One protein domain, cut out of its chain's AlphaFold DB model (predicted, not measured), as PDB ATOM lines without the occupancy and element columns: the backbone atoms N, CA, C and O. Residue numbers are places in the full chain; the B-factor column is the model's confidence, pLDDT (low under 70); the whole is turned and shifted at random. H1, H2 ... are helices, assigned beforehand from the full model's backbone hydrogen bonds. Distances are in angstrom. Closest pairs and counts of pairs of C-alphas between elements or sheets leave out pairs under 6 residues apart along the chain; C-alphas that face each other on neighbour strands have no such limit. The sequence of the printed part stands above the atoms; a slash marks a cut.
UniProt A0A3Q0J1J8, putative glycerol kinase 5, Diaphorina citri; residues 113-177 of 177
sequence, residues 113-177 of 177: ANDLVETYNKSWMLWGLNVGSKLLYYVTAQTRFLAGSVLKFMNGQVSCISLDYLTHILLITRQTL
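AT A GLANCE: This is residues 113 to 177 of the 177 residues of the protein "putative glycerol kinase 5" of Diaphorina citri (UniProt A0A3Q0J1J8). The printed part is a long rod with a helical hairpin, H2 and the short H3 side by side, toward one end and the longest helix, H4, reaching to the other. H1 lies between them and meets only the first residues of H4, 155 to 158, while residues 164 to 177 stick out free. The 65 residues printed include four named helices, in the order H1, H2, H3, H4, and no named strand: all helix. The whole is extended, with a radius of gyration of the C-alphas of 17.2 A and spans of 59 by 18 by 17 A.

HOW THE PARTS SIT: Start at H1, residues 114 to 121; after a tight link comes H2, residues 124 to 140, close but not clearly touching it, with the closest C-alphas, Tyr 120 and Leu 126, 7.3 A apart. Another tight link leads to H3, residues 143 to 148, which forms a hairpin with H2: they touch at a shallow tilt of 10 degrees, opposite ways, the closest C-alphas, Ser 133 and Phe 145, 4.9 A apart. A short link leads to H4, residues 155 to 175, which touches H1 with residues 155 to 158 alone, at a steep tilt of 66 degrees, opposite ways; the closest C-alphas, Asn 114 and Asn 155, are 6.1 A apart. H4 is apart from H2 and H3. In H1, H2 and H3 every O i to N i+4 pair is within hydrogen-bond range, in H4 13 of 17.

IN THESE COORDINATES: Find C-alpha 114 at (132.574, 70.894, 88.001), where H1 begins. H2 runs 23.7 A to C-alpha 140 at (109.445, 45.432, 84.610). H3 spans 8.7 A, and H4 runs 30.2 A to C-alpha 175 at (124.039, 92.622, 107.408).

THE WHOLE: The C-alphas farthest apart, Val 139 and Leu 177, are 59.4 A apart. The printed part has no cut and no long link. Look at residues 161 to 177 for pLDDT under 70.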
ATOM      1  N   ALA A 113     131.067  74.747  88.828       89.94
ATOM      2  CA  ALA A 113     130.459  73.678  89.614       89.94
ATOM      3  C   ALA A 113     131.041  72.288  89.312       89.94
ATOM      4  O   ALA A 113     130.502  71.299  89.809       89.94
ATOM      5  N   ASN A 114     132.110  72.181  88.518       90.69
ATOM      6  CA  ASN A 114     132.574  70.894  88.001       90.69
ATOM      7  C   ASN A 114     132.965  69.914  89.122       90.69
ATOM      8  O   ASN A 114     132.537  68.758  89.106       90.69
ATOM      9  N   ASP A 115     133.669  70.398  90.144       89.69
ATOM     10  CA  ASP A 115     134.073  69.587  91.300       89.69
ATOM     11  C   ASP A 115     132.859  69.107  92.115       89.69
ATOM     12  O   ASP A 115     132.798  67.969  92.595       89.69
ATOM     13  N   LEU A 116     131.834  69.957  92.234       89.75
ATOM     14  CA  LEU A 116     130.599  69.621  92.940       89.75
ATOM     15  C   LEU A 116     129.758  68.612  92.144       89.75
ATOM     16  O   LEU A 116     129.221  67.663  92.713       89.75
ATOM     17  N   VAL A 117     129.697  68.767  90.818       92.00
ATOM     18  CA  VAL A 117     129.078  67.800  89.901       92.00
ATOM     19  C   VAL A 117     129.754  66.438  90.019       92.00
ATOM     20  O   VAL A 117     129.066  65.418  90.092       92.00
ATOM     21  N   GLU A 118     131.084  66.397  90.055       92.62
ATOM     22  CA  GLU A 118     131.835  65.155  90.230       92.62
ATOM     23  C   GLU A 118     131.520  64.499  91.580       92.62
ATOM     24  O   GLU A 118     131.237  63.299  91.635       92.62
ATOM     25  N   THR A 119     131.474  65.294  92.649       92.69
ATOM     26  CA  THR A 119     131.117  64.830  93.995       92.69
ATOM     27  C   THR A 119     129.714  64.216  94.026       92.69
ATOM     28  O   THR A 119     129.531  63.101  94.520       92.69
ATOM     29  N   TYR A 120     128.719  64.889  93.447       91.38
ATOM     30  CA  TYR A 120     127.346  64.381  93.394       91.38
ATOM     31  C   TYR A 120     127.223  63.125  92.537       91.38
ATOM     32  O   TYR A 120     126.524  62.182  92.919       91.38
ATOM     33  N   ASN A 121     127.935  63.066  91.414       93.12
ATOM     34  CA  ASN A 121     127.901  61.909  90.526       93.12
ATOM     35  C   ASN A 121     128.583  60.666  91.114       93.12
ATOM     36  O   ASN A 121     128.210  59.548  90.763       93.12
ATOM     37  N   LYS A 122     129.537  60.841  92.037       93.44
ATOM     38  CA  LYS A 122     130.168  59.749  92.799       93.44
ATOM     39  C   LYS A 122     129.422  59.390  94.088       93.44
ATOM     40  O   LYS A 122     129.845  58.481  94.800       93.44
ATOM     41  N   SER A 123     128.332  60.087  94.411       94.19
ATOM     42  CA  SER A 123     127.592  59.842  95.647       94.19
ATOM     43  C   SER A 123     126.950  58.452  95.668       94.19
ATOM     44  O   SER A 123     126.381  57.979  94.678       94.19
ATOM     45  N   TRP A 124     126.975  57.815  96.842       94.31
ATOM     46  CA  TRP A 124     126.288  56.541  97.081       94.31
ATOM     47  C   TRP A 124     124.791  56.611  96.765       94.31
ATOM     48  O   TRP A 124     124.211  55.629  96.307       94.31
ATOM     49  N   MET A 125     124.175  57.779  96.962       93.50
ATOM     50  CA  MET A 125     122.771  58.017  96.645       93.50
ATOM     51  C   MET A 125     122.492  57.869  95.145       93.50
ATOM     52  O   MET A 125     121.590  57.122  94.765       93.50
ATOM     53  N   LEU A 126     123.269  58.541  94.286       93.00
ATOM     54  CA  LEU A 126     123.067  58.456  92.839       93.00
ATOM     55  C   LEU A 126     123.413  57.062  92.309       93.00
ATOM     56  O   LEU A 126     122.688  56.522  91.474       93.00
ATOM     57  N   TRP A 127     124.477  56.450  92.834       94.50
ATOM     58  CA  TRP A 127     124.805  55.061  92.526       94.50
ATOM     59  C   TRP A 127     123.638  54.121  92.863       94.50
ATOM     60  O   TRP A 127     123.207  53.350  92.004       94.50
ATOM     61  N   GLY A 128     123.071  54.231  94.068       95.81
ATOM     62  CA  GLY A 128     121.942  53.415  94.512       95.81
ATOM     63  C   GLY A 128     120.693  53.619  93.654       95.81
ATOM     64  O   GLY A 128     120.048  52.646  93.266       95.81
ATOM     65  N   LEU A 129     120.390  54.867  93.282       95.25
ATOM     66  CA  LEU A 129     119.286  55.199  92.378       95.25
ATOM     67  C   LEU A 129     119.475  54.573  90.990       95.25
ATOM     68  O   LEU A 129     118.538  53.981  90.448       95.25
ATOM     69  N   ASN A 130     120.684  54.674  90.431       95.19
ATOM     70  CA  ASN A 130     121.002  54.132  89.115       95.19
ATOM     71  C   ASN A 130     120.921  52.597  89.113       95.19
ATOM     72  O   ASN A 130     120.310  52.011  88.215       95.19
ATOM     73  N   VAL A 131     121.472  51.943  90.143       95.62
ATOM     74  CA  VAL A 131     121.405  50.483  90.315       95.62
ATOM     75  C   VAL A 131     119.965  50.020  90.515       95.62
ATOM     76  O   VAL A 131     119.511  49.125  89.802       95.62
ATOM     77  N   GLY A 132     119.221  50.654  91.424       96.38
ATOM     78  CA  GLY A 132     117.823  50.322  91.694       96.38
ATOM     79  C   GLY A 132     116.945  50.473  90.453       96.38
ATOM     80  O   GLY A 132     116.180  49.571  90.118       96.38
ATOM     81  N   SER A 133     117.121  51.562  89.701       95.06
ATOM     82  CA  SER A 133     116.406  51.788  88.440       95.06
ATOM     83  C   SER A 133     116.763  50.737  87.387       95.06
ATOM     84  O   SER A 133     115.888  50.229  86.691       95.06
ATOM     85  N   LYS A 134     118.031  50.327  87.300       94.94
ATOM     86  CA  LYS A 134     118.452  49.265  86.377       94.94
ATOM     87  C   LYS A 134     117.847  47.905  86.739       94.94
ATOM     88  O   LYS A 134     117.394  47.190  85.848       94.94
ATOM     89  N   LEU A 135     117.784  47.566  88.028       96.25
ATOM     90  CA  LEU A 135     117.118  46.352  88.509       96.25
ATOM     91  C   LEU A 135     115.616  46.376  88.194       96.25
ATOM     92  O   LEU A 135     115.088  45.411  87.643       96.25
ATOM     93  N   LEU A 136     114.942  47.498  88.458       95.88
ATOM     94  CA  LEU A 136     113.532  47.679  88.112       95.88
ATOM     95  C   LEU A 136     113.291  47.560  86.607       95.88
ATOM     96  O   LEU A 136     112.291  46.972  86.201       95.88
ATOM     97  N   TYR A 137     114.196  48.067  85.770       95.31
ATOM     98  CA  TYR A 137     114.104  47.890  84.323       95.31
ATOM     99  C   TYR A 137     114.165  46.411  83.922       95.31
ATOM    100  O   TYR A 137     113.333  45.979  83.130       95.31
ATOM    101  N   TYR A 138     115.074  45.621  84.500       95.44
ATOM    102  CA  TYR A 138     115.157  44.187  84.201       95.44
ATOM    103  C   TYR A 138     113.908  43.409  84.619       95.44
ATOM    104  O   TYR A 138     113.510  42.483  83.919       95.44
ATOM    105  N   VAL A 139     113.272  43.792  85.729       96.31
ATOM    106  CA  VAL A 139     112.061  43.117  86.221       96.31
ATOM    107  C   VAL A 139     110.808  43.560  85.461       96.31
ATOM    108  O   VAL A 139     109.934  42.748  85.180       96.31
ATOM    109  N   THR A 140     110.694  44.849  85.136       95.25
ATOM    110  CA  THR A 140     109.445  45.432  84.610       95.25
ATOM    111  C   THR A 140     109.454  45.686  83.105       95.25
ATOM    112  O   THR A 140     108.403  45.978  82.540       95.25
ATOM    113  N   ALA A 141     110.623  45.647  82.459       93.31
ATOM    114  CA  ALA A 141     110.851  46.033  81.065       93.31
ATOM    115  C   ALA A 141     110.364  47.453  80.688       93.31
ATOM    116  O   ALA A 141     110.251  47.784  79.507       93.31
ATOM    117  N   GLN A 142     110.100  48.339  81.661       95.25
ATOM    118  CA  GLN A 142     109.617  49.695  81.380       95.25
ATOM    119  C   GLN A 142     110.768  50.682  81.138       95.25
ATOM    120  O   GLN A 142     111.603  50.921  82.009       95.25
ATOM    121  N   THR A 143     110.750  51.361  79.989       92.25
ATOM    122  CA  THR A 143     111.793  52.312  79.546       92.25
ATOM    123  C   THR A 143     112.041  53.483  80.499       92.25
ATOM    124  O   THR A 143     113.157  53.996  80.560       92.25
ATOM    125  N   ARG A 144     111.045  53.875  81.306       92.94
ATOM    126  CA  ARG A 144     111.197  54.914  82.341       92.94
ATOM    127  C   ARG A 144     112.312  54.592  83.346       92.94
ATOM    128  O   ARG A 144     113.033  55.489  83.770       92.94
ATOM    129  N   PHE A 145     112.493  53.314  83.685       92.12
ATOM    130  CA  PHE A 145     113.528  52.880  84.624       92.12
ATOM    131  C   PHE A 145     114.906  52.794  83.961       92.12
ATOM    132  O   PHE A 145     115.918  53.053  84.609       92.12
ATOM    133  N   LEU A 146     114.962  52.537  82.649       91.62
ATOM    134  CA  LEU A 146     116.207  52.653  81.890       91.62
ATOM    135  C   LEU A 146     116.700  54.109  81.871       91.62
ATOM    136  O   LEU A 146     117.875  54.351  82.135       91.62
ATOM    137  N   ALA A 147     115.803  55.078  81.657       91.00
ATOM    138  CA  ALA A 147     116.136  56.501  81.757       91.00
ATOM    139  C   ALA A 147     116.636  56.882  83.164       91.00
ATOM    140  O   ALA A 147     117.615  57.613  83.292       91.00
ATOM    141  N   GLY A 148     116.025  56.322  84.215       88.25
ATOM    142  CA  GLY A 148     116.480  56.499  85.598       88.25
ATOM    143  C   GLY A 148     117.879  55.932  85.874       88.25
ATOM    144  O   GLY A 148     118.601  56.478  86.695       88.25
ATOM    145  N   SER A 149     118.295  54.876  85.167       90.38
ATOM    146  CA  SER A 149     119.592  54.210  85.385       90.38
ATOM    147  C   SER A 149     120.818  54.970  84.868       90.38
ATOM    148  O   SER A 149     121.950  54.599  85.181       90.38
ATOM    149  N   VAL A 150     120.602  56.011  84.061       91.81
ATOM    150  CA  VAL A 150     121.657  56.821  83.429       91.81
ATOM    151  C   VAL A 150     121.643  58.264  83.933       91.81
ATOM    152  O   VAL A 150     122.208  59.156  83.292       91.81
ATOM    153  N   LEU A 151     120.985  58.508  85.070       91.12
ATOM    154  CA  LEU A 151     120.928  59.830  85.670       91.12
ATOM    155  C   LEU A 151     122.326  60.270  86.102       91.12
ATOM    156  O   LEU A 151     123.083  59.527  86.732       91.12
ATOM    157  N   LYS A 152     122.644  61.512  85.746       91.56
ATOM    158  CA  LYS A 152     123.856  62.225  86.132       91.56
ATOM    159  C   LYS A 152     123.540  63.704  86.281       91.56
ATOM    160  O   LYS A 152     122.754  64.252  85.507       91.56
ATOM    161  N   PHE A 153     124.178  64.342  87.248       91.00
ATOM    162  CA  PHE A 153     124.139  65.784  87.408       91.00
ATOM    163  C   PHE A 153     125.021  66.465  86.363       91.00
ATOM    164  O   PHE A 153     126.084  65.960  85.995       91.00
ATOM    165  N   MET A 154     124.562  67.622  85.893       88.81
ATOM    166  CA  MET A 154     125.268  68.498  84.958       88.81
ATOM    167  C   MET A 154     125.596  69.842  85.617       88.81
ATOM    168  O   MET A 154     124.853  70.289  86.491       88.81
ATOM    169  N   ASN A 155     126.638  70.531  85.133       86.56
ATOM    170  CA  ASN A 155     127.044  71.854  85.639       86.56
ATOM    171  C   ASN A 155     125.868  72.834  85.730       86.56
ATOM    172  O   ASN A 155     125.609  73.360  86.800       86.56
ATOM    173  N   GLY A 156     125.062  72.978  84.672       81.81
ATOM    174  CA  GLY A 156     123.910  73.890  84.699       81.81
ATOM    175  C   GLY A 156     122.866  73.595  85.789       81.81
ATOM    176  O   GLY A 156     122.178  74.509  86.221       81.81
ATOM    177  N   GLN A 157     122.743  72.348  86.258       84.06
ATOM    178  CA  GLN A 157     121.841  72.007  87.367       84.06
ATOM    179  C   GLN A 157     122.474  72.345  88.717       84.06
ATOM    180  O   GLN A 157     121.807  72.852  89.613       84.06
ATOM    181  N   VAL A 158     123.767  72.055  88.860       81.81
ATOM    182  CA  VAL A 158     124.488  72.186  90.127       81.81
ATOM    183  C   VAL A 158     124.899  73.633  90.400       81.81
ATOM    184  O   VAL A 158     124.806  74.061  91.544       81.81
ATOM    185  N   SER A 159     125.260  74.410  89.374       81.56
ATOM    186  CA  SER A 159     125.603  75.833  89.505       81.56
ATOM    187  C   SER A 159     124.450  76.667  90.069       81.56
ATOM    188  O   SER A 159     124.684  77.559  90.877       81.56
ATOM    189  N   CYS A 160     123.202  76.368  89.690       73.94
ATOM    190  CA  CYS A 160     122.034  77.048  90.258       73.94
ATOM    191  C   CYS A 160     121.858  76.722  91.750       73.94
ATOM    192  O   CYS A 160     121.571  77.606  92.548       73.94
ATOM    193  N   ILE A 161     122.062  75.455  92.129       69.12
ATOM    194  CA  ILE A 161     121.907  74.977  93.512       69.12
ATOM    195  C   ILE A 161     123.018  75.531  94.412       69.12
ATOM    196  O   ILE A 161     122.770  75.872  95.567       69.12
ATOM    197  N   SER A 162     124.250  75.621  93.903       65.06
ATOM    198  CA  SER A 162     125.385  76.112  94.683       65.06
ATOM    199  C   SER A 162     125.316  77.613  94.940       65.06
ATOM    200  O   SER A 162     125.781  78.057  95.990       65.06
ATOM    201  N   LEU A 163     124.718  78.400  94.036       63.38
ATOM    202  CA  LEU A 163     124.614  79.840  94.245       63.38
ATOM    203  C   LEU A 163     123.535  80.252  95.239       63.38
ATOM    204  O   LEU A 163     123.806  81.193  95.968       63.38
ATOM    205  N   ASP A 164     122.409  79.539  95.361       57.47
ATOM    206  CA  ASP A 164     121.455  79.772  96.465       57.47
ATOM    207  C   ASP A 164     122.144  79.633  97.836       57.47
ATOM    208  O   ASP A 164     121.895  80.395  98.771       57.47
ATOM    209  N   TYR A 165     123.085  78.691  97.946       54.47
ATOM    210  CA  TYR A 165     123.891  78.513  99.152       54.47
ATOM    211  C   TYR A 165     124.865  79.684  99.384       54.47
ATOM    212  O   TYR A 165     125.087  80.101 100.522       54.47
ATOM    213  N   LEU A 166     125.428  80.250  98.312       55.69
ATOM    214  CA  LEU A 166     126.371  81.372  98.372       55.69
ATOM    215  C   LEU A 166     125.683  82.731  98.576       55.69
ATOM    216  O   LEU A 166     126.223  83.563  99.302       55.69
ATOM    217  N   THR A 167     124.499  82.973  98.006       56.97
ATOM    218  CA  THR A 167     123.703  84.184  98.271       56.97
ATOM    219  C   THR A 167     123.227  84.222  99.714       56.97
ATOM    220  O   THR A 167     123.295  85.285 100.326       56.97
ATOM    221  N   HIS A 168     122.856  83.084 100.313       54.41
ATOM    222  CA  HIS A 168     122.593  83.018 101.753       54.41
ATOM    223  C   HIS A 168     123.789  83.494 102.594       54.41
ATOM    224  O   HIS A 168     123.599  84.232 103.557       54.41
ATOM    225  N   ILE A 169     125.018  83.141 102.210       51.50
ATOM    226  CA  ILE A 169     126.239  83.573 102.905       51.50
ATOM    227  C   ILE A 169     126.533  85.058 102.640       51.50
ATOM    228  O   ILE A 169     126.813  85.801 103.575       51.50
ATOM    229  N   LEU A 170     126.430  85.528 101.393       54.03
ATOM    230  CA  LEU A 170     126.708  86.926 101.034       54.03
ATOM    231  C   LEU A 170     125.691  87.914 101.629       54.03
ATOM    232  O   LEU A 170     126.070  89.023 102.012       54.03
ATOM    233  N   LEU A 171     124.422  87.514 101.751       55.69
ATOM    234  CA  LEU A 171     123.379  88.307 102.406       55.69
ATOM    235  C   LEU A 171     123.613  88.434 103.918       55.69
ATOM    236  O   LEU A 171     123.384  89.510 104.467       55.69
ATOM    237  N   ILE A 172     124.127  87.388 104.576       52.69
ATOM    238  CA  ILE A 172     124.536  87.456 105.990       52.69
ATOM    239  C   ILE A 172     125.697  88.445 106.153       52.69
ATOM    240  O   ILE A 172     125.656  89.302 107.032       52.69
ATOM    241  N   THR A 173     126.690  88.400 105.264       47.28
ATOM    242  CA  THR A 173     127.874  89.269 105.354       47.28
ATOM    243  C   THR A 173     127.552  90.754 105.128       47.28
ATOM    244  O   THR A 173     128.181  91.612 105.745       47.28
ATOM    245  N   ARG A 174     126.547  91.083 104.299       52.28
ATOM    246  CA  ARG A 174     126.061  92.469 104.111       52.28
ATOM    247  C   ARG A 174     125.254  93.019 105.294       52.28
ATOM    248  O   ARG A 174     125.105  94.229 105.373       52.28
ATOM    249  N   GLN A 175     124.731  92.176 106.187       47.09
ATOM    250  CA  GLN A 175     124.039  92.622 107.408       47.09
ATOM    251  C   GLN A 175     124.990  92.834 108.598       47.09
ATOM    252  O   GLN A 175     124.584  93.387 109.616       47.09
ATOM    253  N   THR A 176     126.244  92.389 108.482       43.44
ATOM    254  CA  THR A 176     127.279  92.515 109.523       43.44
ATOM    255  C   THR A 176     128.275  93.658 109.292       43.44
ATOM    256  O   THR A 176     129.252  93.761 110.033       43.44
ATOM    257  N   LEU A 177     128.041  94.505 108.286       40.72
ATOM    258  CA  LEU A 177     128.784  95.738 108.000       40.72
ATOM    259  C   LEU A 177     127.829  96.930 108.060       40.72
ATOM    260  O   LEU A 177     128.270  97.991 108.553       40.72
TER     261      LEU A 177